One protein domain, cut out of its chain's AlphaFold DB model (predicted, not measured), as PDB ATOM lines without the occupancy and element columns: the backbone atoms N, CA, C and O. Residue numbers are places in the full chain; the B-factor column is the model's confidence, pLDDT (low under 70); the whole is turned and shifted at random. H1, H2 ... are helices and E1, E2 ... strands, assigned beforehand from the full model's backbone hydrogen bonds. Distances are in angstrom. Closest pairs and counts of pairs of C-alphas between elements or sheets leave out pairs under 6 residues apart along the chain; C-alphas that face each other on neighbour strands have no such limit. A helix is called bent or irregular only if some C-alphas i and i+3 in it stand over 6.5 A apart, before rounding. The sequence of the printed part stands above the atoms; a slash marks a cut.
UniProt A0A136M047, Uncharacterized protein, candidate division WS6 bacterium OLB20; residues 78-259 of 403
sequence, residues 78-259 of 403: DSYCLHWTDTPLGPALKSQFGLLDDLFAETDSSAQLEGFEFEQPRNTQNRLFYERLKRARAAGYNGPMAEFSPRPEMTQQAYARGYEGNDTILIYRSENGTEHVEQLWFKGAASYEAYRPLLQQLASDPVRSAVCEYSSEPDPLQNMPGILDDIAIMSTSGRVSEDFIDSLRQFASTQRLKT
ATOM      1  N   ASP A  78      33.066 171.986 266.906       81.50
ATOM      2  CA  ASP A  78      34.340 171.263 266.848       81.50
ATOM      3  C   ASP A  78      34.114 169.802 266.434       81.50
ATOM      4  O   ASP A  78      32.975 169.327 266.383       81.50
ATOM      5  N   SER A  79      35.164 169.079 266.053       82.38
ATOM      6  CA  SER A  79      35.047 167.673 265.660       82.38
ATOM      7  C   SER A  79      36.290 166.863 266.000       82.38
ATOM      8  O   SER A  79      37.418 167.334 265.863       82.38
ATOM      9  N   TYR A  80      36.081 165.615 266.407       81.12
ATOM     10  CA  TYR A  80      37.155 164.687 266.750       81.12
ATOM     11  C   TYR A  80      36.756 163.236 266.485       81.12
ATOM     12  O   TYR A  80      35.607 162.940 266.168       81.12
ATOM     13  N   CYS A  81      37.729 162.332 266.589       83.44
ATOM     14  CA  CYS A  81      37.521 160.898 266.420       83.44
ATOM     15  C   CYS A  81      37.847 160.160 267.722       83.44
ATOM     16  O   CYS A  81      38.773 160.539 268.443       83.44
ATOM     17  N   LEU A  82      37.093 159.101 267.998       84.44
ATOM     18  CA  LEU A  82      37.355 158.109 269.035       84.44
ATOM     19  C   LEU A  82      37.469 156.740 268.367       84.44
ATOM     20  O   LEU A  82      36.777 156.472 267.388       84.44
ATOM     21  N   HIS A  83      38.311 155.860 268.892       85.94
ATOM     22  CA  HIS A  83      38.534 154.547 268.287       85.94
ATOM     23  C   HIS A  83      38.030 153.439 269.197       85.94
ATOM     24  O   HIS A  83      38.339 153.429 270.389       85.94
ATOM     25  N   TRP A  84      37.279 152.493 268.641       88.06
ATOM     26  CA  TRP A  84      36.906 151.290 269.371       88.06
ATOM     27  C   TRP A  84      38.126 150.393 269.559       88.06
ATOM     28  O   TRP A  84      38.902 150.166 268.631       88.06
ATOM     29  N   THR A  85      38.287 149.872 270.767       86.44
ATOM     30  CA  THR A  85      39.318 148.895 271.103       86.44
ATOM     31  C   THR A  85      38.710 147.762 271.902       86.44
ATOM     32  O   THR A  85      37.882 147.978 272.788       86.44
ATOM     33  N   ASP A  86      39.151 146.545 271.612       83.94
ATOM     34  CA  ASP A  86      38.775 145.382 272.399       83.94
ATOM     35  C   ASP A  86      39.568 145.377 273.708       83.94
ATOM     36  O   ASP A  86      40.795 145.503 273.717       83.94
ATOM     37  N   THR A  87      38.857 145.240 274.824       80.94
ATOM     38  CA  THR A  87      39.438 145.064 276.158       80.94
ATOM     39  C   THR A  87      38.949 143.738 276.748       80.94
ATOM     40  O   THR A  87      37.952 143.184 276.275       80.94
ATOM     41  N   PRO A  88      39.574 143.216 277.818       76.19
ATOM     42  CA  PRO A  88      39.073 142.022 278.508       76.19
ATOM     43  C   PRO A  88      37.642 142.155 279.045       76.19
ATOM     44  O   PRO A  88      36.984 141.145 279.279       76.19
ATOM     45  N   LEU A  89      37.166 143.387 279.255       75.69
ATOM     46  CA  LEU A  89      35.814 143.692 279.728       75.69
ATOM     47  C   LEU A  89      34.827 143.948 278.574       75.69
ATOM     48  O   LEU A  89      33.648 144.200 278.817       75.69
ATOM     49  N   GLY A  90      35.295 143.861 277.326       79.88
ATOM     50  CA  GLY A  90      34.531 144.121 276.108       79.88
ATOM     51  C   GLY A  90      35.019 145.355 275.337       79.88
ATOM     52  O   GLY A  90      36.031 145.959 275.700       79.88
ATOM     53  N   PRO A  91      34.321 145.733 274.253       85.25
ATOM     54  CA  PRO A  91      34.667 146.906 273.459       85.25
ATOM     55  C   PRO A  91      34.574 148.200 274.277       85.25
ATOM     56  O   PRO A  91      33.568 148.446 274.947       85.25
ATOM     57  N   ALA A  92      35.601 149.040 274.179       87.31
ATOM     58  CA  ALA A  92      35.691 150.348 274.821       87.31
ATOM     59  C   ALA A  92      36.080 151.421 273.798       87.31
ATOM     60  O   ALA A  92      36.800 151.139 272.837       87.31
ATOM     61  N   LEU A  93      35.638 152.662 274.005       85.00
ATOM     62  CA  LEU A  93      36.119 153.800 273.224       85.00
ATOM     63  C   LEU A  93      37.413 154.337 273.810       85.00
ATOM     64  O   LEU A  93      37.494 154.656 274.994       85.00
ATOM     65  N   LYS A  94      38.407 154.506 272.948       77.81
ATOM     66  CA  LYS A  94      39.657 155.187 273.246       77.81
ATOM     67  C   LYS A  94      39.609 156.605 272.687       77.81
ATOM     68  O   LYS A  94      39.486 156.811 271.478       77.81
ATOM     69  N   SER A  95      39.734 157.575 273.582       70.88
ATOM     70  CA  SER A  95      40.058 158.960 273.258       70.88
ATOM     71  C   SER A  95      41.572 159.174 273.259       70.88
ATOM     72  O   SER A  95      42.343 158.308 273.678       70.88
ATOM     73  N   GLN A  96      42.004 160.367 272.861       55.50
ATOM     74  CA  GLN A  96      43.394 160.808 273.026       55.50
ATOM     75  C   GLN A  96      43.854 160.894 274.497       55.50
ATOM     76  O   GLN A  96      45.042 161.039 274.754       55.50
ATOM     77  N   PHE A  97      42.924 160.808 275.457       56.25
ATOM     78  CA  PHE A  97      43.201 160.834 276.894       56.25
ATOM     79  C   PHE A  97      43.152 159.441 277.545       56.25
ATOM     80  O   PHE A  97      43.450 159.304 278.728       56.25
ATOM     81  N   GLY A  98      42.787 158.393 276.796       65.50
ATOM     82  CA  GLY A  98      42.650 157.028 277.313       65.50
ATOM     83  C   GLY A  98      41.309 156.377 276.982       65.50
ATOM     84  O   GLY A  98      40.534 156.896 276.175       65.50
ATOM     85  N   LEU A  99      41.053 155.214 277.585       75.44
ATOM     86  CA  LEU A  99      39.777 154.504 277.476       75.44
ATOM     87  C   LEU A  99      38.713 155.251 278.267       75.44
ATOM     88  O   LEU A  99      38.955 155.507 279.438       75.44
ATOM     89  N   LEU A 100      37.557 155.553 277.668       79.88
ATOM     90  CA  LEU A 100      36.463 156.262 278.344       79.88
ATOM     91  C   LEU A 100      35.996 155.538 279.619       79.88
ATOM     92  O   LEU A 100      35.619 156.196 280.579       79.88
ATOM     93  N   ASP A 101      36.059 154.205 279.665       80.00
ATOM     94  CA  ASP A 101      35.712 153.417 280.856       80.00
ATOM     95  C   ASP A 101      36.574 153.760 282.082       80.00
ATOM     96  O   ASP A 101      36.029 153.996 283.162       80.00
ATOM     97  N   ASP A 102      37.900 153.803 281.912       71.69
ATOM     98  CA  ASP A 102      38.852 154.097 282.997       71.69
ATOM     99  C   ASP A 102      38.572 155.495 283.542       71.69
ATOM    100  O   ASP A 102      38.247 155.724 284.698       71.69
ATOM    101  N   LEU A 103      38.588 156.411 282.607       70.69
ATOM    102  CA  LEU A 103      38.237 157.802 282.661       70.69
ATOM    103  C   LEU A 103      36.921 158.117 283.431       70.69
ATOM    104  O   LEU A 103      36.883 159.026 284.271       70.69
ATOM    105  N   PHE A 104      35.838 157.357 283.233       72.75
ATOM    106  CA  PHE A 104      34.625 157.485 284.059       72.75
ATOM    107  C   PHE A 104      34.833 157.010 285.500       72.75
ATOM    108  O   PHE A 104      34.375 157.672 286.434       72.75
ATOM    109  N   ALA A 105      35.515 155.879 285.694       68.50
ATOM    110  CA  ALA A 105      35.799 155.336 287.025       68.50
ATOM    111  C   ALA A 105      36.699 156.273 287.850       68.50
ATOM    112  O   ALA A 105      36.548 156.398 289.068       68.50
ATOM    113  N   GLU A 106      37.610 156.969 287.181       62.22
ATOM    114  CA  GLU A 106      38.458 158.007 287.760       62.22
ATOM    115  C   GLU A 106      37.628 159.190 288.241       62.22
ATOM    116  O   GLU A 106      37.772 159.629 289.377       62.22
ATOM    117  N   THR A 107      36.710 159.669 287.403       63.84
ATOM    118  CA  THR A 107      35.820 160.780 287.750       63.84
ATOM    119  C   THR A 107      34.959 160.441 288.969       63.84
ATOM    120  O   THR A 107      34.849 161.255 289.883       63.84
ATOM    121  N   ASP A 108      34.438 159.211 289.040       62.72
ATOM    122  CA  ASP A 108      33.629 158.723 290.168       62.72
ATOM    123  C   ASP A 108      34.427 158.576 291.481       62.72
ATOM    124  O   ASP A 108      33.843 158.587 292.565       62.72
ATOM    125  N   SER A 109      35.754 158.434 291.404       56.25
ATOM    126  CA  SER A 109      36.648 158.253 292.561       56.25
ATOM    127  C   SER A 109      37.486 159.492 292.897       56.25
ATOM    128  O   SER A 109      38.251 159.487 293.864       56.25
ATOM    129  N   SER A 110      37.340 160.565 292.119       55.44
ATOM    130  CA  SER A 110      38.160 161.764 292.219       55.44
ATOM    131  C   SER A 110      37.650 162.726 293.290       55.44
ATOM    132  O   SER A 110      36.499 163.165 293.264       55.44
ATOM    133  N   ALA A 111      38.557 163.179 294.162       53.09
ATOM    134  CA  ALA A 111      38.325 164.316 295.059       53.09
ATOM    135  C   ALA A 111      38.028 165.630 294.299       53.09
ATOM    136  O   ALA A 111      37.623 166.617 294.899       53.09
ATOM    137  N   GLN A 112      38.184 165.667 292.968       49.78
ATOM    138  CA  GLN A 112      37.857 166.839 292.145       49.78
ATOM    139  C   GLN A 112      36.358 167.125 292.034       49.78
ATOM    140  O   GLN A 112      35.995 168.225 291.626       49.78
ATOM    141  N   LEU A 113      35.494 166.157 292.355       54.88
ATOM    142  CA  LEU A 113      34.053 166.401 292.462       54.88
ATOM    143  C   LEU A 113      33.647 166.872 293.865       54.88
ATOM    144  O   LEU A 113      32.518 167.325 294.062       54.88
ATOM    145  N   GLU A 114      34.548 166.771 294.844       59.28
ATOM    146  CA  GLU A 114      34.283 167.207 296.208       59.28
ATOM    147  C   GLU A 114      34.094 168.732 296.229       59.28
ATOM    148  O   GLU A 114      34.947 169.495 295.782       59.28
ATOM    149  N   GLY A 115      32.927 169.185 296.697       62.97
ATOM    150  CA  GLY A 115      32.552 170.603 296.685       62.97
ATOM    151  C   GLY A 115      31.893 171.109 295.392       62.97
ATOM    152  O   GLY A 115      31.551 172.290 295.335       62.97
ATOM    153  N   PHE A 116      31.653 170.247 294.394       70.12
ATOM    154  CA  PHE A 116      30.903 170.567 293.167       70.12
ATOM    155  C   PHE A 116      29.693 169.632 293.007       70.12
ATOM    156  O   PHE A 116      29.667 168.748 292.154       70.12
ATOM    157  N   GLU A 117      28.671 169.827 293.842       76.12
ATOM    158  CA  GLU A 117      27.524 168.909 293.982       76.12
ATOM    159  C   GLU A 117      26.755 168.659 292.671       76.12
ATOM    160  O   GLU A 117      26.182 167.589 292.476       76.12
ATOM    161  N   PHE A 118      26.781 169.618 291.742       77.50
ATOM    162  CA  PHE A 118      26.110 169.508 290.445       77.50
ATOM    163  C   PHE A 118      26.827 168.573 289.450       77.50
ATOM    164  O   PHE A 118      26.210 168.134 288.484       77.50
ATOM    165  N   GLU A 119      28.107 168.241 289.650       76.38
ATOM    166  CA  GLU A 119      28.883 167.431 288.696       76.38
ATOM    167  C   GLU A 119      28.560 165.934 288.770       76.38
ATOM    168  O   GLU A 119      28.477 165.263 287.744       76.38
ATOM    169  N   GLN A 120      28.335 165.391 289.971       79.44
ATOM    170  CA  GLN A 120      28.032 163.965 290.153       79.44
ATOM    171  C   GLN A 120      26.812 163.480 289.344       79.44
ATOM    172  O   GLN A 120      26.930 162.480 288.620       79.44
ATOM    173  N   PRO A 121      25.642 164.150 289.402       81.62
ATOM    174  CA  PRO A 121      24.498 163.725 288.600       81.62
ATOM    175  C   PRO A 121      24.750 163.883 287.091       81.62
ATOM    176  O   PRO A 121      24.300 163.038 286.317       81.62
ATOM    177  N   ARG A 122      25.527 164.888 286.660       85.31
ATOM    178  CA  ARG A 122      25.911 165.077 285.247       85.31
ATOM    179  C   ARG A 122      26.829 163.957 284.757       85.31
ATOM    180  O   ARG A 122      26.553 163.356 283.719       85.31
ATOM    181  N   ASN A 123      27.861 163.608 285.530       79.88
ATOM    182  CA  ASN A 123      28.759 162.493 285.213       79.88
ATOM    183  C   ASN A 123      27.993 161.167 285.100       79.88
ATOM    184  O   ASN A 123      28.227 160.380 284.183       79.88
ATOM    185  N   THR A 124      27.010 160.963 285.980       83.25
ATOM    186  CA  THR A 124      26.120 159.796 285.930       83.25
ATOM    187  C   THR A 124      25.371 159.720 284.595       83.25
ATOM    188  O   THR A 124      25.339 158.657 283.974       83.25
ATOM    189  N   GLN A 125      24.806 160.830 284.109       83.38
ATOM    190  CA  GLN A 125      24.107 160.848 282.817       83.38
ATOM    191  C   GLN A 125      25.052 160.620 281.631       83.38
ATOM    192  O   GLN A 125      24.712 159.852 280.729       83.38
ATOM    193  N   ASN A 126      26.254 161.200 281.656       84.81
ATOM    194  CA  ASN A 126      27.275 160.956 280.631       84.81
ATOM    195  C   ASN A 126      27.651 159.468 280.564       84.81
ATOM    196  O   ASN A 126      27.719 158.881 279.483       84.81
ATOM    197  N   ARG A 127      27.824 158.826 281.728       85.50
ATOM    198  CA  ARG A 127      28.116 157.391 281.829       85.50
ATOM    199  C   ARG A 127      26.971 156.537 281.295       85.50
ATOM    200  O   ARG A 127      27.210 155.588 280.549       85.50
ATOM    201  N   LEU A 128      25.726 156.879 281.627       85.12
ATOM    202  CA  LEU A 128      24.546 156.188 281.097       85.12
ATOM    203  C   LEU A 128      24.463 156.306 279.572       85.12
ATOM    204  O   LEU A 128      24.194 155.311 278.896       85.12
ATOM    205  N   PHE A 129      24.730 157.487 279.010       87.62
ATOM    206  CA  PHE A 129      24.795 157.660 277.561       87.62
ATOM    207  C   PHE A 129      25.901 156.803 276.929       87.62
ATOM    208  O   PHE A 129      25.636 156.100 275.950       87.62
ATOM    209  N   TYR A 130      27.106 156.793 277.505       90.06
ATOM    210  CA  TYR A 130      28.208 155.969 277.006       90.06
ATOM    211  C   TYR A 130      27.865 154.472 277.007       90.06
ATOM    212  O   TYR A 130      28.077 153.779 276.012       90.06
ATOM    213  N   GLU A 131      27.240 153.973 278.071       87.69
ATOM    214  CA  GLU A 131      26.772 152.585 278.131       87.69
ATOM    215  C   GLU A 131      25.698 152.283 277.072       87.69
ATOM    216  O   GLU A 131      25.718 151.218 276.445       87.69
ATOM    217  N   ARG A 132      24.787 153.227 276.796       88.12
ATOM    218  CA  ARG A 132      23.826 153.108 275.683       88.12
ATOM    219  C   ARG A 132      24.543 153.048 274.331       88.12
ATOM    220  O   ARG A 132      24.154 152.237 273.489       88.12
ATOM    221  N   LEU A 133      25.585 153.858 274.127       90.06
ATOM    222  CA  LEU A 133      26.408 153.858 272.913       90.06
ATOM    223  C   LEU A 133      27.107 152.505 272.716       90.06
ATOM    224  O   LEU A 133      26.931 151.885 271.666       90.06
ATOM    225  N   LYS A 134      27.800 151.991 273.742       90.00
ATOM    226  CA  LYS A 134      28.448 150.662 273.713       90.00
ATOM    227  C   LYS A 134      27.463 149.560 273.349       90.00
ATOM    228  O   LYS A 134      27.720 148.777 272.437       90.00
ATOM    229  N   ARG A 135      26.305 149.519 274.017       87.38
ATOM    230  CA  ARG A 135      25.259 148.520 273.740       87.38
ATOM    231  C   ARG A 135      24.718 148.639 272.321       87.38
ATOM    232  O   ARG A 135      24.506 147.622 271.669       87.38
ATOM    233  N   ALA A 136      24.504 149.860 271.827       87.25
ATOM    234  CA  ALA A 136      24.031 150.075 270.466       87.25
ATOM    235  C   ALA A 136      25.040 149.563 269.430       87.25
ATOM    236  O   ALA A 136      24.641 148.826 268.528       87.25
ATOM    237  N   ARG A 137      26.334 149.871 269.595       88.81
ATOM    238  CA  ARG A 137      27.384 149.364 268.698       88.81
ATOM    239  C   ARG A 137      27.540 147.849 268.787       88.81
ATOM    240  O   ARG A 137      27.574 147.190 267.753       88.81
ATOM    241  N   ALA A 138      27.523 147.280 269.992       86.31
ATOM    242  CA  ALA A 138      27.569 145.829 270.195       86.31
ATOM    243  C   ALA A 138      26.372 145.097 269.556       86.31
ATOM    244  O   ALA A 138      26.517 143.973 269.082       86.31
ATOM    245  N   ALA A 139      25.203 145.742 269.491       86.06
ATOM    246  CA  ALA A 139      24.018 145.236 268.797       86.06
ATOM    247  C   ALA A 139      24.047 145.452 267.267       86.06
ATOM    248  O   ALA A 139      23.068 145.140 266.588       86.06
ATOM    249  N   GLY A 140      25.132 146.003 266.712       86.81
ATOM    250  CA  GLY A 140      25.300 146.250 265.277       86.81
ATOM    251  C   GLY A 140      24.659 147.544 264.762       86.81
ATOM    252  O   GLY A 140      24.573 147.741 263.550       86.81
ATOM    253  N   TYR A 141      24.200 148.440 265.643       88.44
ATOM    254  CA  TYR A 141      23.664 149.736 265.225       88.44
ATOM    255  C   TYR A 141      24.798 150.721 264.921       88.44
ATOM    256  O   TYR A 141      25.444 151.230 265.834       88.44
ATOM    257  N   ASN A 142      24.971 151.060 263.643       88.50
ATOM    258  CA  ASN A 142      25.972 152.033 263.179       88.50
ATOM    259  C   ASN A 142      25.389 153.424 262.883       88.50
ATOM    260  O   ASN A 142      26.113 154.317 262.454       88.50
ATOM    261  N   GLY A 143      24.086 153.619 263.102       90.69
ATOM    262  CA  GLY A 143      23.444 154.912 262.885       90.69
ATOM    263  C   GLY A 143      23.856 155.967 263.922       90.69
ATOM    264  O   GLY A 143      24.571 155.670 264.892       90.69
ATOM    265  N   PRO A 144      23.387 157.207 263.747       93.81
ATOM    266  CA  PRO A 144      23.794 158.313 264.589       93.81
ATOM    267  C   PRO A 144      23.215 158.222 266.006       93.81
ATOM    268  O   PRO A 144      22.144 157.647 266.250       93.81
ATOM    269  N   MET A 145      23.952 158.798 266.952       94.19
ATOM    270  CA  MET A 145      23.534 159.006 268.337       94.19
ATOM    271  C   MET A 145      23.861 160.435 268.762       94.19
ATOM    272  O   MET A 145      24.855 160.995 268.308       94.19
ATOM    273  N   ALA A 146      23.037 161.022 269.623       93.06
ATOM    274  CA  ALA A 146      23.225 162.372 270.134       93.06
ATOM    275  C   ALA A 146      23.301 162.381 271.664       93.06
ATOM    276  O   ALA A 146      22.481 161.751 272.339       93.06
ATOM    277  N   GLU A 147      24.265 163.130 272.183       92.75
ATOM    278  CA  GLU A 147      24.442 163.455 273.594       92.75
ATOM    279  C   GLU A 147      24.110 164.927 273.812       92.75
ATOM    280  O   GLU A 147      24.690 165.813 273.180       92.75
ATOM    281  N   PHE A 148      23.169 165.194 274.708       89.44
ATOM    282  CA  PHE A 148      22.872 166.540 275.164       89.44
ATOM    283  C   PHE A 148      23.681 166.820 276.424       89.44
ATOM    284  O   PHE A 148      23.549 166.103 277.408       89.44
ATOM    285  N   SER A 149      24.466 167.893 276.406       88.31
ATOM    286  CA  SER A 149      25.239 168.375 277.549       88.31
ATOM    287  C   SER A 149      24.985 169.880 277.736       88.31
ATOM    288  O   SER A 149      25.861 170.700 277.430       88.31
ATOM    289  N   PRO A 150      23.779 170.281 278.191       87.38
ATOM    290  CA  PRO A 150      23.509 171.668 278.567       87.38
ATOM    291  C   PRO A 150      24.436 172.091 279.709       87.38
ATOM    292  O   PRO A 150      24.891 171.251 280.488       87.38
ATOM    293  N   ARG A 151      24.710 173.386 279.844       82.69
ATOM    294  CA  ARG A 151      25.420 173.934 281.006       82.69
ATOM    295  C   ARG A 151      24.669 173.631 282.311       82.69
ATOM    296  O   ARG A 151      23.445 173.535 282.270       82.69
ATOM    297  N   PRO A 152      25.363 173.534 283.456       80.19
ATOM    298  CA  PRO A 152      24.706 173.559 284.755       80.19
ATOM    299  C   PRO A 152      24.154 174.960 285.049       80.19
ATOM    300  O   PRO A 152      24.486 175.945 284.375       80.19
ATOM    301  N   GLU A 153      23.364 175.079 286.115       83.00
ATOM    302  CA  GLU A 153      23.047 176.392 286.670       83.00
ATOM    303  C   GLU A 153      24.348 177.119 287.048       83.00
ATOM    304  O   GLU A 153      25.231 176.560 287.701       83.00
ATOM    305  N   MET A 154      24.473 178.379 286.621       81.31
ATOM    306  CA  MET A 154      25.688 179.176 286.788       81.31
ATOM    307  C   MET A 154      25.829 179.707 288.225       81.31
ATOM    308  O   MET A 154      25.762 180.910 288.481       81.31
ATOM    309  N   THR A 155      26.007 178.789 289.174       82.44
ATOM    310  CA  THR A 155      26.304 179.057 290.586       82.44
ATOM    311  C   THR A 155      27.769 179.473 290.775       82.44
ATOM    312  O   THR A 155      28.600 179.316 289.880       82.44
ATOM    313  N   GLN A 156      28.135 179.967 291.966       78.69
ATOM    314  CA  GLN A 156      29.542 180.261 292.289       78.69
ATOM    315  C   GLN A 156      30.447 179.031 292.135       78.69
ATOM    316  O   GLN A 156      31.571 179.166 291.661       78.69
ATOM    317  N   GLN A 157      29.948 177.838 292.476       72.69
ATOM    318  CA  GLN A 157      30.671 176.582 292.273       72.69
ATOM    319  C   GLN A 157      30.877 176.291 290.780       72.69
ATOM    320  O   GLN A 157      31.980 175.932 290.388       72.69
ATOM    321  N   ALA A 158      29.871 176.514 289.927       72.94
ATOM    322  CA  ALA A 158      30.013 176.339 288.479       72.94
ATOM    323  C   ALA A 158      31.026 177.326 287.868       72.94
ATOM    324  O   ALA A 158      31.861 176.929 287.056       72.94
ATOM    325  N   TYR A 159      31.024 178.592 288.301       70.44
ATOM    326  CA  TYR A 159      32.039 179.567 287.882       70.44
ATOM    327  C   TYR A 159      33.441 179.211 288.385       70.44
ATOM    328  O   TYR A 159      34.408 179.320 287.631       70.44
ATOM    329  N   ALA A 160      33.568 178.758 289.635       65.06
ATOM    330  CA  ALA A 160      34.837 178.284 290.186       65.06
ATOM    331  C   ALA A 160      35.349 177.043 289.435       65.06
ATOM    332  O   ALA A 160      36.551 176.906 289.213       65.06
ATOM    333  N   ARG A 161      34.429 176.193 288.964       63.12
ATOM    334  CA  ARG A 161      34.690 175.062 288.067       63.12
ATOM    335  C   ARG A 161      34.885 175.480 286.605       63.12
ATOM    336  O   ARG A 161      35.032 174.610 285.761       63.12
ATOM    337  N   GLY A 162      34.892 176.779 286.299       62.06
ATOM    338  CA  GLY A 162      35.217 177.351 284.988       62.06
ATOM    339  C   GLY A 162      34.156 177.187 283.904       62.06
ATOM    340  O   GLY A 162      34.482 177.350 282.727       62.06
ATOM    341  N   TYR A 163      32.900 176.906 284.261       71.00
ATOM    342  CA  TYR A 163      31.803 177.011 283.302       71.00
ATOM    343  C   TYR A 163      31.620 178.468 282.865       71.00
ATOM    344  O   TYR A 163      31.619 179.393 283.673       71.00
ATOM    345  N   GLU A 164      31.407 178.662 281.567       69.50
ATOM    346  CA  GLU A 164      31.126 179.977 280.965       69.50
ATOM    347  C   GLU A 164      29.686 180.079 280.450       69.50
ATOM    348  O   GLU A 164      29.282 181.039 279.794       69.50
ATOM    349  N   GLY A 165      28.901 179.048 280.750       72.62
ATOM    350  CA  GLY A 165      27.509 178.951 280.374       72.62
ATOM    351  C   GLY A 165      27.282 178.698 278.885       72.62
ATOM    352  O   GLY A 165      26.332 179.247 278.325       72.62
ATOM    353  N   ASN A 166      28.119 177.867 278.266       78.31
ATOM    354  CA  ASN A 166      27.882 177.326 276.932       78.31
ATOM    355  C   ASN A 166      27.250 175.937 277.031       78.31
ATOM    356  O   ASN A 166      27.647 175.131 277.871       78.31
ATOM    357  N   ASP A 167      26.306 175.673 276.142       85.31
ATOM    358  CA  ASP A 167      25.679 174.369 275.986       85.31
ATOM    359  C   ASP A 167      26.365 173.615 274.844       85.31
ATOM    360  O   ASP A 167      26.843 174.222 273.878       85.31
ATOM    361  N   THR A 168      26.403 172.285 274.948       85.38
ATOM    362  CA  THR A 168      26.959 171.421 273.901       85.38
ATOM    363  C   THR A 168      25.987 170.306 273.531       85.38
ATOM    364  O   THR A 168      25.308 169.735 274.386       85.38
ATOM    365  N   ILE A 169      25.930 169.981 272.242       90.44
ATOM    366  CA  ILE A 169      25.315 168.750 271.731       90.44
ATOM    367  C   ILE A 169      26.388 167.991 270.958       90.44
ATOM    368  O   ILE A 169      26.994 168.562 270.053       90.44
ATOM    369  N   LEU A 170      26.626 166.726 271.299       92.19
ATOM    370  CA  LEU A 170      27.610 165.878 270.631       92.19
ATOM    371  C   LEU A 170      26.889 164.857 269.753       92.19
ATOM    372  O   LEU A 170      25.991 164.156 270.210       92.19
ATOM    373  N   ILE A 171      27.272 164.777 268.483       94.69
ATOM    374  CA  ILE A 171      26.689 163.871 267.494       94.69
ATOM    375  C   ILE A 171      27.738 162.825 267.130       94.69
ATOM    376  O   ILE A 171      28.778 163.156 266.567       94.69
ATOM    377  N   TYR A 172      27.433 161.566 267.416       94.38
ATOM    378  CA  TYR A 172      28.293 160.408 267.204       94.38
ATOM    379  C   TYR A 172      27.870 159.656 265.945       94.38
ATOM    380  O   TYR A 172      26.709 159.256 265.818       94.38
ATOM    381  N   ARG A 173      28.819 159.415 265.039       94.62
ATOM    382  CA  ARG A 173      28.649 158.568 263.851       94.62
ATOM    383  C   ARG A 173      29.728 157.496 263.813       94.62
ATOM    384  O   ARG A 173      30.909 157.818 263.904       94.62
ATOM    385  N   SER A 174      29.317 156.243 263.646       92.75
ATOM    386  CA  SER A 174      30.241 155.111 263.586       92.75
ATOM    387  C   SER A 174      30.614 154.797 262.146       92.75
ATOM    388  O   SER A 174      29.740 154.535 261.320       92.75
ATOM    389  N   GLU A 175      31.907 154.779 261.849       91.69
ATOM    390  CA  GLU A 175      32.439 154.386 260.551       91.69
ATOM    391  C   GLU A 175      33.730 153.582 260.746       91.69
ATOM    392  O   GLU A 175      34.687 154.048 261.357       91.69
ATOM    393  N   ASN A 176      33.767 152.344 260.239       86.25
ATOM    394  CA  ASN A 176      34.967 151.494 260.214       86.25
ATOM    395  C   ASN A 176      35.707 151.372 261.567       86.25
ATOM    396  O   ASN A 176      36.931 151.477 261.626       86.25
ATOM    397  N   GLY A 177      34.975 151.171 262.670       83.56
ATOM    398  CA  GLY A 177      35.571 151.049 264.012       83.56
ATOM    399  C   GLY A 177      36.009 152.380 264.640       83.56
ATOM    400  O   GLY A 177      36.645 152.385 265.693       83.56
ATOM    401  N   THR A 178      35.643 153.506 264.028       89.81
ATOM    402  CA  THR A 178      35.885 154.861 264.530       89.81
ATOM    403  C   THR A 178      34.554 155.559 264.798       89.81
ATOM    404  O   THR A 178      33.648 155.516 263.970       89.81
ATOM    405  N   GLU A 179      34.416 156.211 265.951       90.69
ATOM    406  CA  GLU A 179      33.327 157.155 266.211       90.69
ATOM    407  C   GLU A 179      33.795 158.566 265.868       90.69
ATOM    408  O   GLU A 179      34.683 159.125 266.514       90.69
ATOM    409  N   HIS A 180      33.166 159.155 264.864       92.25
ATOM    410  CA  HIS A 180      33.301 160.563 264.537       92.25
ATOM    411  C   HIS A 180      32.324 161.361 265.394       92.25
ATOM    412  O   HIS A 180      31.115 161.124 265.345       92.25
ATOM    413  N   VAL A 181      32.849 162.306 266.165       90.19
ATOM    414  CA  VAL A 181      32.068 163.137 267.077       90.19
ATOM    415  C   VAL A 181      32.069 164.576 266.580       90.19
ATOM    416  O   VAL A 181      33.116 165.220 266.522       90.19
ATOM    417  N   GLU A 182      30.891 165.082 266.221       90.62
ATOM    418  CA  GLU A 182      30.641 166.491 265.903       90.62
ATOM    419  C   GLU A 182      30.068 167.175 267.148       90.62
ATOM    420  O   GLU A 182      29.001 166.806 267.630       90.62
ATOM    421  N   GLN A 183      30.766 168.179 267.670       87.19
ATOM    422  CA  GLN A 183      30.297 168.988 268.787       87.19
ATOM    423  C   GLN A 183      29.656 170.268 268.268       87.19
ATOM    424  O   GLN A 183      30.293 171.055 267.566       87.19
ATOM    425  N   LEU A 184      28.415 170.519 268.663       87.06
ATOM    426  CA  LEU A 184      27.707 171.762 268.409       87.06
ATOM    427  C   LEU A 184      27.726 172.614 269.671       87.06
ATOM    428  O   LEU A 184      27.141 172.243 270.682       87.06
ATOM    429  N   TRP A 185      28.358 173.776 269.565       82.88
ATOM    430  CA  TRP A 185      28.501 174.756 270.629       82.88
ATOM    431  C   TRP A 185      27.587 175.950 270.401       82.88
ATOM    432  O   TRP A 185      27.462 176.475 269.283       82.88
ATOM    433  N   PHE A 186      26.942 176.391 271.470       81.12
ATOM    434  CA  PHE A 186      26.100 177.576 271.469       81.12
ATOM    435  C   PHE A 186      26.055 178.181 272.869       81.12
ATOM    436  O   PHE A 186      26.238 177.492 273.873       81.12
ATOM    437  N   LYS A 187      25.837 179.499 272.937       73.44
ATOM    438  CA  LYS A 187      25.629 180.153 274.229       73.44
ATOM    439  C   LYS A 187      24.389 179.540 274.850       73.44
ATOM    440  O   LYS A 187      23.369 179.427 274.170       73.44
ATOM    441  N   GLY A 188      24.514 179.120 276.105       63.56
ATOM    442  CA  GLY A 188      23.461 178.361 276.743       63.56
ATOM    443  C   GLY A 188      22.161 179.139 276.708       63.56
ATOM    444  O   GLY A 188      22.156 180.367 276.885       63.56
ATOM    445  N   ALA A 189      21.068 178.433 276.436       60.47
ATOM    446  CA  ALA A 189      19.770 179.071 276.399       60.47
ATOM    447  C   ALA A 189      19.547 179.797 277.733       60.47
ATOM    448  O   ALA A 189      19.862 179.283 278.811       60.47
ATOM    449  N   ALA A 190      19.022 181.024 277.688       57.00
ATOM    450  CA  ALA A 190      18.699 181.766 278.910       57.00
ATOM    451  C   ALA A 190      17.701 180.997 279.808       57.00
ATOM    452  O   ALA A 190      17.553 181.327 280.979       57.00
ATOM    453  N   SER A 191      17.053 179.959 279.263       71.19
ATOM    454  CA  SER A 191      16.254 178.974 279.979       71.19
ATOM    455  C   SER A 191      16.368 177.595 279.318       71.19
ATOM    456  O   SER A 191      16.305 177.497 278.089       71.19
ATOM    457  N   TYR A 192      16.443 176.532 280.127       82.94
ATOM    458  CA  TYR A 192      16.339 175.132 279.685       82.94
ATOM    459  C   TYR A 192      15.081 174.861 278.842       82.94
ATOM    460  O   TYR A 192      15.076 173.972 277.995       82.94
ATOM    461  N   GLU A 193      14.042 175.688 278.983       83.31
ATOM    462  CA  GLU A 193      12.820 175.640 278.174       83.31
ATOM    463  C   GLU A 193      13.062 175.766 276.665       83.31
ATOM    464  O   GLU A 193      12.258 175.272 275.874       83.31
ATOM    465  N   ALA A 194      14.177 176.365 276.236       83.56
ATOM    466  CA  ALA A 194      14.524 176.414 274.818       83.56
ATOM    467  C   ALA A 194      14.727 175.016 274.209       83.56
ATOM    468  O   ALA A 194      14.488 174.841 273.017       83.56
ATOM    469  N   TYR A 195      15.107 174.014 275.009       87.94
ATOM    470  CA  TYR A 195      15.227 172.628 274.557       87.94
ATOM    471  C   TYR A 195      13.872 171.954 274.339       87.94
ATOM    472  O   TYR A 195      13.793 170.988 273.583       87.94
ATOM    473  N   ARG A 196      12.787 172.438 274.958       87.38
ATOM    474  CA  ARG A 196      11.494 171.738 274.963       87.38
ATOM    475  C   ARG A 196      10.969 171.398 273.561       87.38
ATOM    476  O   ARG A 196      10.596 170.241 273.368       87.38
ATOM    477  N   PRO A 197      10.965 172.312 272.568       88.31
ATOM    478  CA  PRO A 197      10.506 171.978 271.219       88.31
ATOM    479  C   PRO A 197      11.367 170.890 270.564       88.31
ATOM    480  O   PRO A 197      10.838 169.999 269.904       88.31
ATOM    481  N   LEU A 198      12.684 170.934 270.784       90.06
ATOM    482  CA  LEU A 198      13.623 169.945 270.260       90.06
ATOM    483  C   LEU A 198      13.390 168.566 270.893       90.06
ATOM    484  O   LEU A 198      13.332 167.563 270.186       90.06
ATOM    485  N   LEU A 199      13.189 168.514 272.212       88.69
ATOM    486  CA  LEU A 199      12.903 167.277 272.942       88.69
ATOM    487  C   LEU A 199      11.534 166.678 272.576       88.69
ATOM    488  O   LEU A 199      11.393 165.461 272.505       88.69
ATOM    489  N   GLN A 200      10.531 167.512 272.288       85.75
ATOM    490  CA  GLN A 200       9.226 167.057 271.787       85.75
ATOM    491  C   GLN A 200       9.321 166.446 270.383       85.75
ATOM    492  O   GLN A 200       8.686 165.426 270.110       85.75
ATOM    493  N   GLN A 201      10.134 167.036 269.501       87.56
ATOM    494  CA  GLN A 201      10.426 166.448 268.191       87.56
ATOM    495  C   GLN A 201      11.151 165.107 268.342       87.56
ATOM    496  O   GLN A 201      10.761 164.132 267.706       87.56
ATOM    497  N   LEU A 202      12.136 165.033 269.243       86.25
ATOM    498  CA  LEU A 202      12.880 163.807 269.533       86.25
ATOM    499  C   LEU A 202      11.986 162.675 270.057       86.25
ATOM    500  O   LEU A 202      12.203 161.515 269.717       86.25
ATOM    501  N   ALA A 203      10.962 162.996 270.853       81.88
ATOM    502  CA  ALA A 203       9.982 162.019 271.336       81.88
ATOM    503  C   ALA A 203       9.176 161.373 270.196       81.88
ATOM    504  O   ALA A 203       8.666 160.266 270.344       81.88
ATOM    505  N   SER A 204       9.072 162.070 269.063       81.31
ATOM    506  CA  SER A 204       8.389 161.602 267.857       81.31
ATOM    507  C   SER A 204       9.353 160.975 266.836       81.31
ATOM    508  O   SER A 204       8.908 160.600 265.751       81.31
ATOM    509  N   ASP A 205      10.655 160.872 267.144       81.44
ATOM    510  CA  ASP A 205      11.651 160.285 266.244       81.44
ATOM    511  C   ASP A 205      11.457 158.752 266.156       81.44
ATOM    512  O   ASP A 205      11.555 158.049 267.171       81.44
ATOM    513  N   PRO A 206      11.222 158.200 264.950       73.62
ATOM    514  CA  PRO A 206      10.934 156.778 264.769       73.62
ATOM    515  C   PRO A 206      12.110 155.864 265.141       73.62
ATOM    516  O   PRO A 206      11.891 154.733 265.582       73.62
ATOM    517  N   VAL A 207      13.357 156.331 264.998       79.44
ATOM    518  CA  VAL A 207      14.560 155.565 265.369       79.44
ATOM    519  C   VAL A 207      14.645 155.418 266.880       79.44
ATOM    520  O   VAL A 207      15.077 154.374 267.364       79.44
ATOM    521  N   ARG A 208      14.192 156.425 267.632       72.00
ATOM    522  CA  ARG A 208      14.146 156.380 269.095       72.00
ATOM    523  C   ARG A 208      13.060 155.435 269.600       72.00
ATOM    524  O   ARG A 208      13.324 154.649 270.508       72.00
ATOM    525  N   SER A 209      11.873 155.453 268.989       56.62
ATOM    526  CA  SER A 209      10.762 154.569 269.378       56.62
ATOM    527  C   SER A 209      11.104 153.076 269.255       56.62
ATOM    528  O   SER A 209      10.601 152.276 270.035       56.62
ATOM    529  N   ALA A 210      12.009 152.704 268.343       54.56
ATOM    530  CA  ALA A 210      12.496 151.330 268.188       54.56
ATOM    531  C   ALA A 210      13.487 150.871 269.288       54.56
ATOM    532  O   ALA A 210      13.866 149.704 269.329       54.56
ATOM    533  N   VAL A 211      13.950 151.772 270.168       51.38
ATOM    534  CA  VAL A 211      14.974 151.489 271.200       51.38
ATOM    535  C   VAL A 211      14.369 151.121 272.550       51.38
ATOM    536  O   VAL A 211      14.999 150.384 273.311       51.38
ATOM    537  N   CYS A 212      13.146 151.573 272.839       49.94
ATOM    538  CA  CYS A 212      12.478 151.329 274.122       49.94
ATOM    539  C   CYS A 212      12.217 149.838 274.420       49.94
ATOM    540  O   CYS A 212      11.825 149.505 275.531       49.94
ATOM    541  N   GLU A 213      12.470 148.927 273.475       42.75
ATOM    542  CA  GLU A 213      12.356 147.478 273.685       42.75
ATOM    543  C   GLU A 213      13.521 146.871 274.493       42.75
ATOM    544  O   GLU A 213      13.382 145.771 275.024       42.75
ATOM    545  N   TYR A 214      14.656 147.573 274.633       42.34
ATOM    546  CA  TYR A 214      15.882 147.015 275.230       42.34
ATOM    547  C   TYR A 214      16.349 147.692 276.529       42.34
ATOM    548  O   TYR A 214      17.375 147.292 277.086       42.34
ATOM    549  N   SER A 215      15.622 148.688 277.048       49.28
ATOM    550  CA  SER A 215      15.910 149.305 278.348       49.28
ATOM    551  C   SER A 215      14.733 149.142 279.303       49.28
ATOM    552  O   SER A 215      13.637 149.609 279.028       49.28
ATOM    553  N   SER A 216      14.973 148.561 280.479       50.94
ATOM    554  CA  SER A 216      14.044 148.614 281.620       50.94
ATOM    555  C   SER A 216      13.927 150.017 282.239       50.94
ATOM    556  O   SER A 216      13.236 150.194 283.239       50.94
ATOM    557  N   GLU A 217      14.637 151.003 281.687       56.19
ATOM    558  CA  GLU A 217      14.564 152.400 282.099       56.19
ATOM    559  C   GLU A 217      13.318 153.058 281.485       56.19
ATOM    560  O   GLU A 217      13.084 152.906 280.283       56.19
ATOM    561  N   PRO A 218      12.512 153.785 282.278       57.69
ATOM    562  CA  PRO A 218      11.401 154.561 281.745       57.69
ATOM    563  C   PRO A 218      11.930 155.629 280.780       57.69
ATOM    564  O   PRO A 218      12.899 156.315 281.098       57.69
ATOM    565  N   ASP A 219      11.288 155.786 279.618       63.44
ATOM    566  CA  ASP A 219      11.658 156.831 278.659       63.44
ATOM    567  C   ASP A 219      11.461 158.212 279.312       63.44
ATOM    568  O   ASP A 219      10.319 158.582 279.626       63.44
ATOM    569  N   PRO A 220      12.535 158.996 279.525       59.97
ATOM    570  CA  PRO A 220      12.437 160.293 280.188       59.97
ATOM    571  C   PRO A 220      11.560 161.291 279.417       59.97
ATOM    572  O   PRO A 220      11.062 162.248 280.008       59.97
ATOM    573  N   LEU A 221      11.302 161.060 278.123       62.84
ATOM    574  CA  LEU A 221      10.397 161.895 277.329       62.84
ATOM    575  C   LEU A 221       8.910 161.582 277.560       62.84
ATOM    576  O   LEU A 221       8.081 162.471 277.369       62.84
ATOM    577  N   GLN A 222       8.554 160.371 278.010       60.72
ATOM    578  CA  GLN A 222       7.158 160.002 278.309       60.72
ATOM    579  C   GLN A 222       6.651 160.626 279.616       60.72
ATOM    580  O   GLN A 222       5.453 160.848 279.769       60.72
ATOM    581  N   ASN A 223       7.568 160.955 280.528       58.69
ATOM    582  CA  ASN A 223       7.289 161.614 281.805       58.69
ATOM    583  C   ASN A 223       8.016 162.959 281.903       58.69
ATOM    584  O   ASN A 223       8.501 163.310 282.979       58.69
ATOM    585  N   MET A 224       8.141 163.684 280.781       61.25
ATOM    586  CA  MET A 224       8.907 164.929 280.748       61.25
ATOM    587  C   MET A 224       8.388 165.874 281.849       61.25
ATOM    588  O   MET A 224       7.205 166.236 281.823       61.25
ATOM    589  N   PRO A 225       9.219 166.247 282.837       57.69
ATOM    590  CA  PRO A 225       8.758 167.036 283.966       57.69
ATOM    591  C   PRO A 225       8.226 168.397 283.503       57.69
ATOM    592  O   PRO A 225       8.634 168.956 282.478       57.69
ATOM    593  N   GLY A 226       7.295 168.956 284.282       62.19
ATOM    594  CA  GLY A 226       6.771 170.304 284.039       62.19
ATOM    595  C   GLY A 226       7.866 171.379 284.055       62.19
ATOM    596  O   GLY A 226       7.709 172.406 283.404       62.19
ATOM    597  N   ILE A 227       8.990 171.109 284.727       70.31
ATOM    598  CA  ILE A 227      10.195 171.943 284.785       70.31
ATOM    599  C   ILE A 227      11.349 171.139 284.179       70.31
ATOM    600  O   ILE A 227      11.603 170.025 284.631       70.31
ATOM    601  N   LEU A 228      12.022 171.686 283.165       82.75
ATOM    602  CA  LEU A 228      13.246 171.104 282.605       82.75
ATOM    603  C   LEU A 228      14.471 171.607 283.375       82.75
ATOM    604  O   LEU A 228      14.620 172.815 283.554       82.75
ATOM    605  N   ASP A 229      15.349 170.690 283.774       86.25
ATOM    606  CA  ASP A 229      16.703 170.965 284.262       86.25
ATOM    607  C   ASP A 229      17.761 170.326 283.339       86.25
ATOM    608  O   ASP A 229      17.432 169.681 282.334       86.25
ATOM    609  N   ASP A 230      19.042 170.546 283.639       85.44
ATOM    610  CA  ASP A 230      20.147 170.009 282.847       85.44
ATOM    611  C   ASP A 230      20.156 168.478 282.849       85.44
ATOM    612  O   ASP A 230      20.282 167.873 281.785       85.44
ATOM    613  N   ILE A 231      19.938 167.844 284.002       87.19
ATOM    614  CA  ILE A 231      19.899 166.380 284.136       87.19
ATOM    615  C   ILE A 231      18.763 165.765 283.316       87.19
ATOM    616  O   ILE A 231      18.976 164.767 282.619       87.19
ATOM    617  N   ALA A 232      17.573 166.364 283.341       85.94
ATOM    618  CA  ALA A 232      16.434 165.937 282.544       85.94
ATOM    619  C   ALA A 232      16.775 165.997 281.056       85.94
ATOM    620  O   ALA A 232      16.547 165.015 280.349       85.94
ATOM    621  N   ILE A 233      17.387 167.085 280.582       87.69
ATOM    622  CA  ILE A 233      17.835 167.205 279.189       87.69
ATOM    623  C   ILE A 233      18.896 166.137 278.866       87.69
ATOM    624  O   ILE A 233      18.736 165.410 277.884       87.69
ATOM    625  N   MET A 234      19.937 165.983 279.692       89.25
ATOM    626  CA  MET A 234      21.013 164.998 279.485       89.25
ATOM    627  C   MET A 234      20.475 163.567 279.395       89.25
ATOM    628  O   MET A 234      20.900 162.796 278.531       89.25
ATOM    629  N   SER A 235      19.482 163.225 280.220       86.25
ATOM    630  CA  SER A 235      18.870 161.890 280.246       86.25
ATOM    631  C   SER A 235      18.201 161.498 278.922       86.25
ATOM    632  O   SER A 235      18.054 160.306 278.617       86.25
ATOM    633  N   THR A 236      17.845 162.488 278.094       87.12
ATOM    634  CA  THR A 236      17.250 162.270 276.771       87.12
ATOM    635  C   THR A 236      18.267 161.878 275.700       87.12
ATOM    636  O   THR A 236      17.862 161.572 274.583       87.12
ATOM    637  N   SER A 237      19.562 161.824 276.003       89.38
ATOM    638  CA  SER A 237      20.603 161.398 275.062       89.38
ATOM    639  C   SER A 237      20.408 159.953 274.576       89.38
ATOM    640  O   SER A 237      20.049 159.058 275.353       89.38
ATOM    641  N   GLY A 238      20.655 159.690 273.289       89.44
ATOM    642  CA  GLY A 238      20.407 158.373 272.695       89.44
ATOM    643  C   GLY A 238      20.485 158.325 271.168       89.44
ATOM    644  O   GLY A 238      21.121 159.165 270.538       89.44
ATOM    645  N   ARG A 239      19.856 157.304 270.567       91.25
ATOM    646  CA  ARG A 239      19.763 157.176 269.102       91.25
ATOM    647  C   ARG A 239      18.874 158.270 268.526       91.25
ATOM    648  O   ARG A 239      17.864 158.630 269.128       91.25
ATOM    649  N   VAL A 240      19.249 158.742 267.349       92.06
ATOM    650  CA  VAL A 240      18.513 159.742 266.574       92.06
ATOM    651  C   VAL A 240      18.466 159.297 265.116       92.06
ATOM    652  O   VAL A 240      19.282 158.477 264.698       92.06
ATOM    653  N   SER A 241      17.516 159.804 264.343       91.50
ATOM    654  CA  SER A 241      17.543 159.696 262.883       91.50
ATOM    655  C   SER A 241      18.546 160.684 262.272       91.50
ATOM    656  O   SER A 241      18.897 161.684 262.899       91.50
ATOM    657  N   GLU A 242      19.006 160.433 261.040       90.56
ATOM    658  CA  GLU A 242      19.804 161.433 260.303       90.56
ATOM    659  C   GLU A 242      19.004 162.727 260.084       90.56
ATOM    660  O   GLU A 242      19.552 163.810 260.263       90.56
ATOM    661  N   ASP A 243      17.695 162.629 259.820       91.00
ATOM    662  CA  ASP A 243      16.811 163.795 259.672       91.00
ATOM    663  C   ASP A 243      16.785 164.657 260.947       91.00
ATOM    664  O   ASP A 243      16.812 165.888 260.886       91.00
ATOM    665  N   PHE A 244      16.793 164.030 262.129       93.12
ATOM    666  CA  PHE A 244      16.816 164.759 263.396       93.12
ATOM    667  C   PHE A 244      18.147 165.483 263.650       93.12
ATOM    668  O   PHE A 244      18.176 166.485 264.367       93.12
ATOM    669  N   ILE A 245      19.255 165.048 263.040       93.62
ATOM    670  CA  ILE A 245      20.539 165.754 263.167       93.62
ATOM    671  C   ILE A 245      20.466 167.149 262.553       93.62
ATOM    672  O   ILE A 245      21.056 168.088 263.093       93.62
ATOM    673  N   ASP A 246      19.719 167.320 261.468       92.38
ATOM    674  CA  ASP A 246      19.529 168.644 260.885       92.38
ATOM    675  C   ASP A 246      18.717 169.550 261.821       92.38
ATOM    676  O   ASP A 246      19.069 170.721 261.981       92.38
ATOM    677  N   SER A 247      17.742 169.002 262.559       93.00
ATOM    678  CA  SER A 247      17.065 169.722 263.649       93.00
ATOM    679  C   SER A 247      18.024 170.113 264.778       93.00
ATOM    680  O   SER A 247      17.954 171.244 265.264       93.00
ATOM    681  N   LEU A 248      18.959 169.235 265.175       93.06
ATOM    682  CA  LEU A 248      19.997 169.553 266.170       93.06
ATOM    683  C   LEU A 248      20.895 170.707 265.698       93.06
ATOM    684  O   LEU A 248      21.152 171.656 266.445       93.06
ATOM    685  N   ARG A 249      21.350 170.654 264.440       91.56
ATOM    686  CA  ARG A 249      22.190 171.695 263.825       91.56
ATOM    687  C   ARG A 249      21.446 173.018 263.700       91.56
ATOM    688  O   ARG A 249      22.017 174.066 264.011       91.56
ATOM    689  N   GLN A 250      20.183 172.980 263.281       90.25
ATOM    690  CA  GLN A 250      19.336 174.162 263.193       90.25
ATOM    691  C   GLN A 250      19.109 174.771 264.576       90.25
ATOM    692  O   GLN A 250      19.318 175.972 264.745       90.25
ATOM    693  N   PHE A 251      18.756 173.957 265.574       90.31
ATOM    694  CA  PHE A 251      18.600 174.399 266.956       90.31
ATOM    695  C   PHE A 251      19.859 175.119 267.444       90.31
ATOM    696  O   PHE A 251      19.788 176.306 267.769       90.31
ATOM    697  N   ALA A 252      21.020 174.463 267.381       88.25
ATOM    698  CA  ALA A 252      22.290 175.063 267.780       88.25
ATOM    699  C   ALA A 252      22.561 176.373 267.025       88.25
ATOM    700  O   ALA A 252      22.928 177.376 267.634       88.25
ATOM    701  N   SER A 253      22.313 176.413 265.711       85.19
ATOM    702  CA  SER A 253      22.479 177.628 264.908       85.19
ATOM    703  C   SER A 253      21.583 178.780 265.367       85.19
ATOM    704  O   SER A 253      22.038 179.920 265.356       85.19
ATOM    705  N   THR A 254      20.333 178.516 265.762       85.31
ATOM    706  CA  THR A 254      19.415 179.563 266.257       85.31
ATOM    707  C   THR A 254      19.800 180.104 267.630       85.31
ATOM    708  O   THR A 254      19.509 181.260 267.925       85.31
ATOM    709  N   GLN A 255      20.477 179.300 268.455       81.50
ATOM    710  CA  GLN A 255      20.937 179.708 269.787       81.50
ATOM    711  C   GLN A 255      22.294 180.439 269.756       81.50
ATOM    712  O   GLN A 255      22.740 180.997 270.760       81.50
ATOM    713  N   ARG A 256      22.989 180.471 268.611       75.62
ATOM    714  CA  ARG A 256      24.292 181.143 268.479       75.62
ATOM    715  C   ARG A 256      24.121 182.653 268.328       75.62
ATOM    716  O   ARG A 256      23.527 183.132 267.370       75.62
ATOM    717  N   LEU A 257      24.731 183.415 269.237       61.62
ATOM    718  CA  LEU A 257      24.634 184.881 269.236       61.62
ATOM    719  C   LEU A 257      25.611 185.580 268.270       61.62
ATOM    720  O   LEU A 257      25.354 186.721 267.893       61.62
ATOM    721  N   LYS A 258      26.705 184.930 267.844       67.69
ATOM    722  CA  LYS A 258      27.628 185.422 266.798       67.69
ATOM    723  C   LYS A 258      28.633 184.315 266.464       67.69
ATOM    724  O   LYS A 258      29.267 183.800 267.376       67.69
ATOM    725  N   THR A 259      28.795 183.957 265.194       74.44
ATOM    726  CA  THR A 259      29.917 183.113 264.740       74.44
ATOM    727  C   THR A 259      30.750 183.878 263.730       74.44
ATOM    728  O   THR A 259      30.276 184.836 263.111       74.44
TER     729      THR A 259
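What this domain is: This is residues 78 to 259 of the 403 residues of an uncharacterized protein of candidate division WS6 bacterium OLB20 (UniProt A0A136M047). A five-stranded antiparallel sheet, strongly twisted and curled like part of a barrel, has the long helix H2 lying along its open side between the two edge strands E2 and E3, while H7 covers the opposite face over E4 and E5. H1 folds against H2 as a helical hairpin, H6 packs on E3 and H2, H4 packs on H6 and H7, and small H3 lies far out between E3 and E4. The printed part has 182 residues with seven named helices and five named strands, in the order E1, E2, H1, H2, E3, H3, E4, E5, H4, H5, H6, H7. The sheet's order is E2, E1, E5, E4, E3, and the class is mixed, helices and strands. The whole is compact, with a radius of gyration of the C-alphas of 16.2 A, and rounded, spanning 42 by 41 by 36 A.

Where its parts are: E1, residues 78 to 87, begins at C-alpha 78 (34.340, 171.263, 266.848) and is 28.3 A long. E2, residues 90 to 95, is 16.1 A long. H1 is residues 100 to 109, 14.4 A, and H2, the longest helix, is residues 119 to 138, 28.5 A, beginning at C-alpha 119 (28.883, 167.431, 288.696). E3 is residues 145 to 149, 13.2 A, and H3 is residues 156 to 160. E4, residues 166 to 175, and E5, residues 178 to 187, are 28.6 A and 29.0 A long. H4, residues 192 to 203, is 16.8 A long and only just irregular: C-alphas 194 and 197 are 7.0 A apart. H5 is residues 206 to 209 and H6 residues 230 to 235. H7, residues 242 to 255, is 20.6 A long and ends at C-alpha 255 (20.937, 179.708, 269.787).

How they stand to each other: E1 and E2 form a hairpin, with N 85 and O 92 2.8 A apart. The pairing of E1 is staggered: residues 83 to 87 pair with E2 and residues 78 to 83 with E5, where N 80 and O 181 are 3.0 A apart. E5 and E4 form a hairpin, with N 171 and O 182 at 2.8 A. E4 and E3 are antiparallel, with N 147 and O 170 at 2.8 A. H2 is on the sheet; its C-alpha of Phe 129 is 7.0 A from that of Glu 147 in E3, and Lys 134 is 7.3 A from Pro 91 in E2, C-alpha to C-alpha. H1 is on the sheet too, with the C-alphas of Leu 93 and Leu 100 5.7 A apart. H1 and H2, a helical hairpin, touch at a shallow tilt of 25 degrees, opposite ways, with residues 120 to 127 of H2 alone; the closest C-alphas, of Phe 104 and Arg 127, are 6.9 A apart. H2 touches H6 at a shallow tilt of 20 degrees, the same way; the closest C-alphas, of Gln 125 and Ser 235, are 5.9 A apart. H7 lies over E5 and E4 at a height over the sheet of 9.5 A, along the strands; its closest C-alphas to E5 are those of Gln 255 and Phe 186, 5.8 A. H4 is not on the sheet; it touches H7 at a shallow tilt of 13 degrees, opposite ways, closest at the C-alphas of Leu 202 and Phe 244, 7.4 A. H4 and H6 only just touch, with 3 pairs of C-alphas within 8 A, closest at Tyr 192 and Asp 230, 7.1 A. H3 touches no helix and is not on the sheet; H5 is close to H4 but not clearly touching, at 7.5 A between the C-alphas of Arg 208 and Leu 202. Every O i to N i+4 pair is within hydrogen-bond range in H1, H2, H3 and H6; in H4 it is 5 of 8 and in H7 8 of 10, and H5 is too short for such a pair.

The domain as a whole: The two C-alphas farthest apart, those of Pro 88 and Lys 258, are 46.4 A apart. The printed part has no cut. The one long link is H5 to H6, residues 210 to 229, with no named element. The mean pLDDT of the printed part is 78.7; 41 residues are under 70, among them 105 to 115 and 209 to 226.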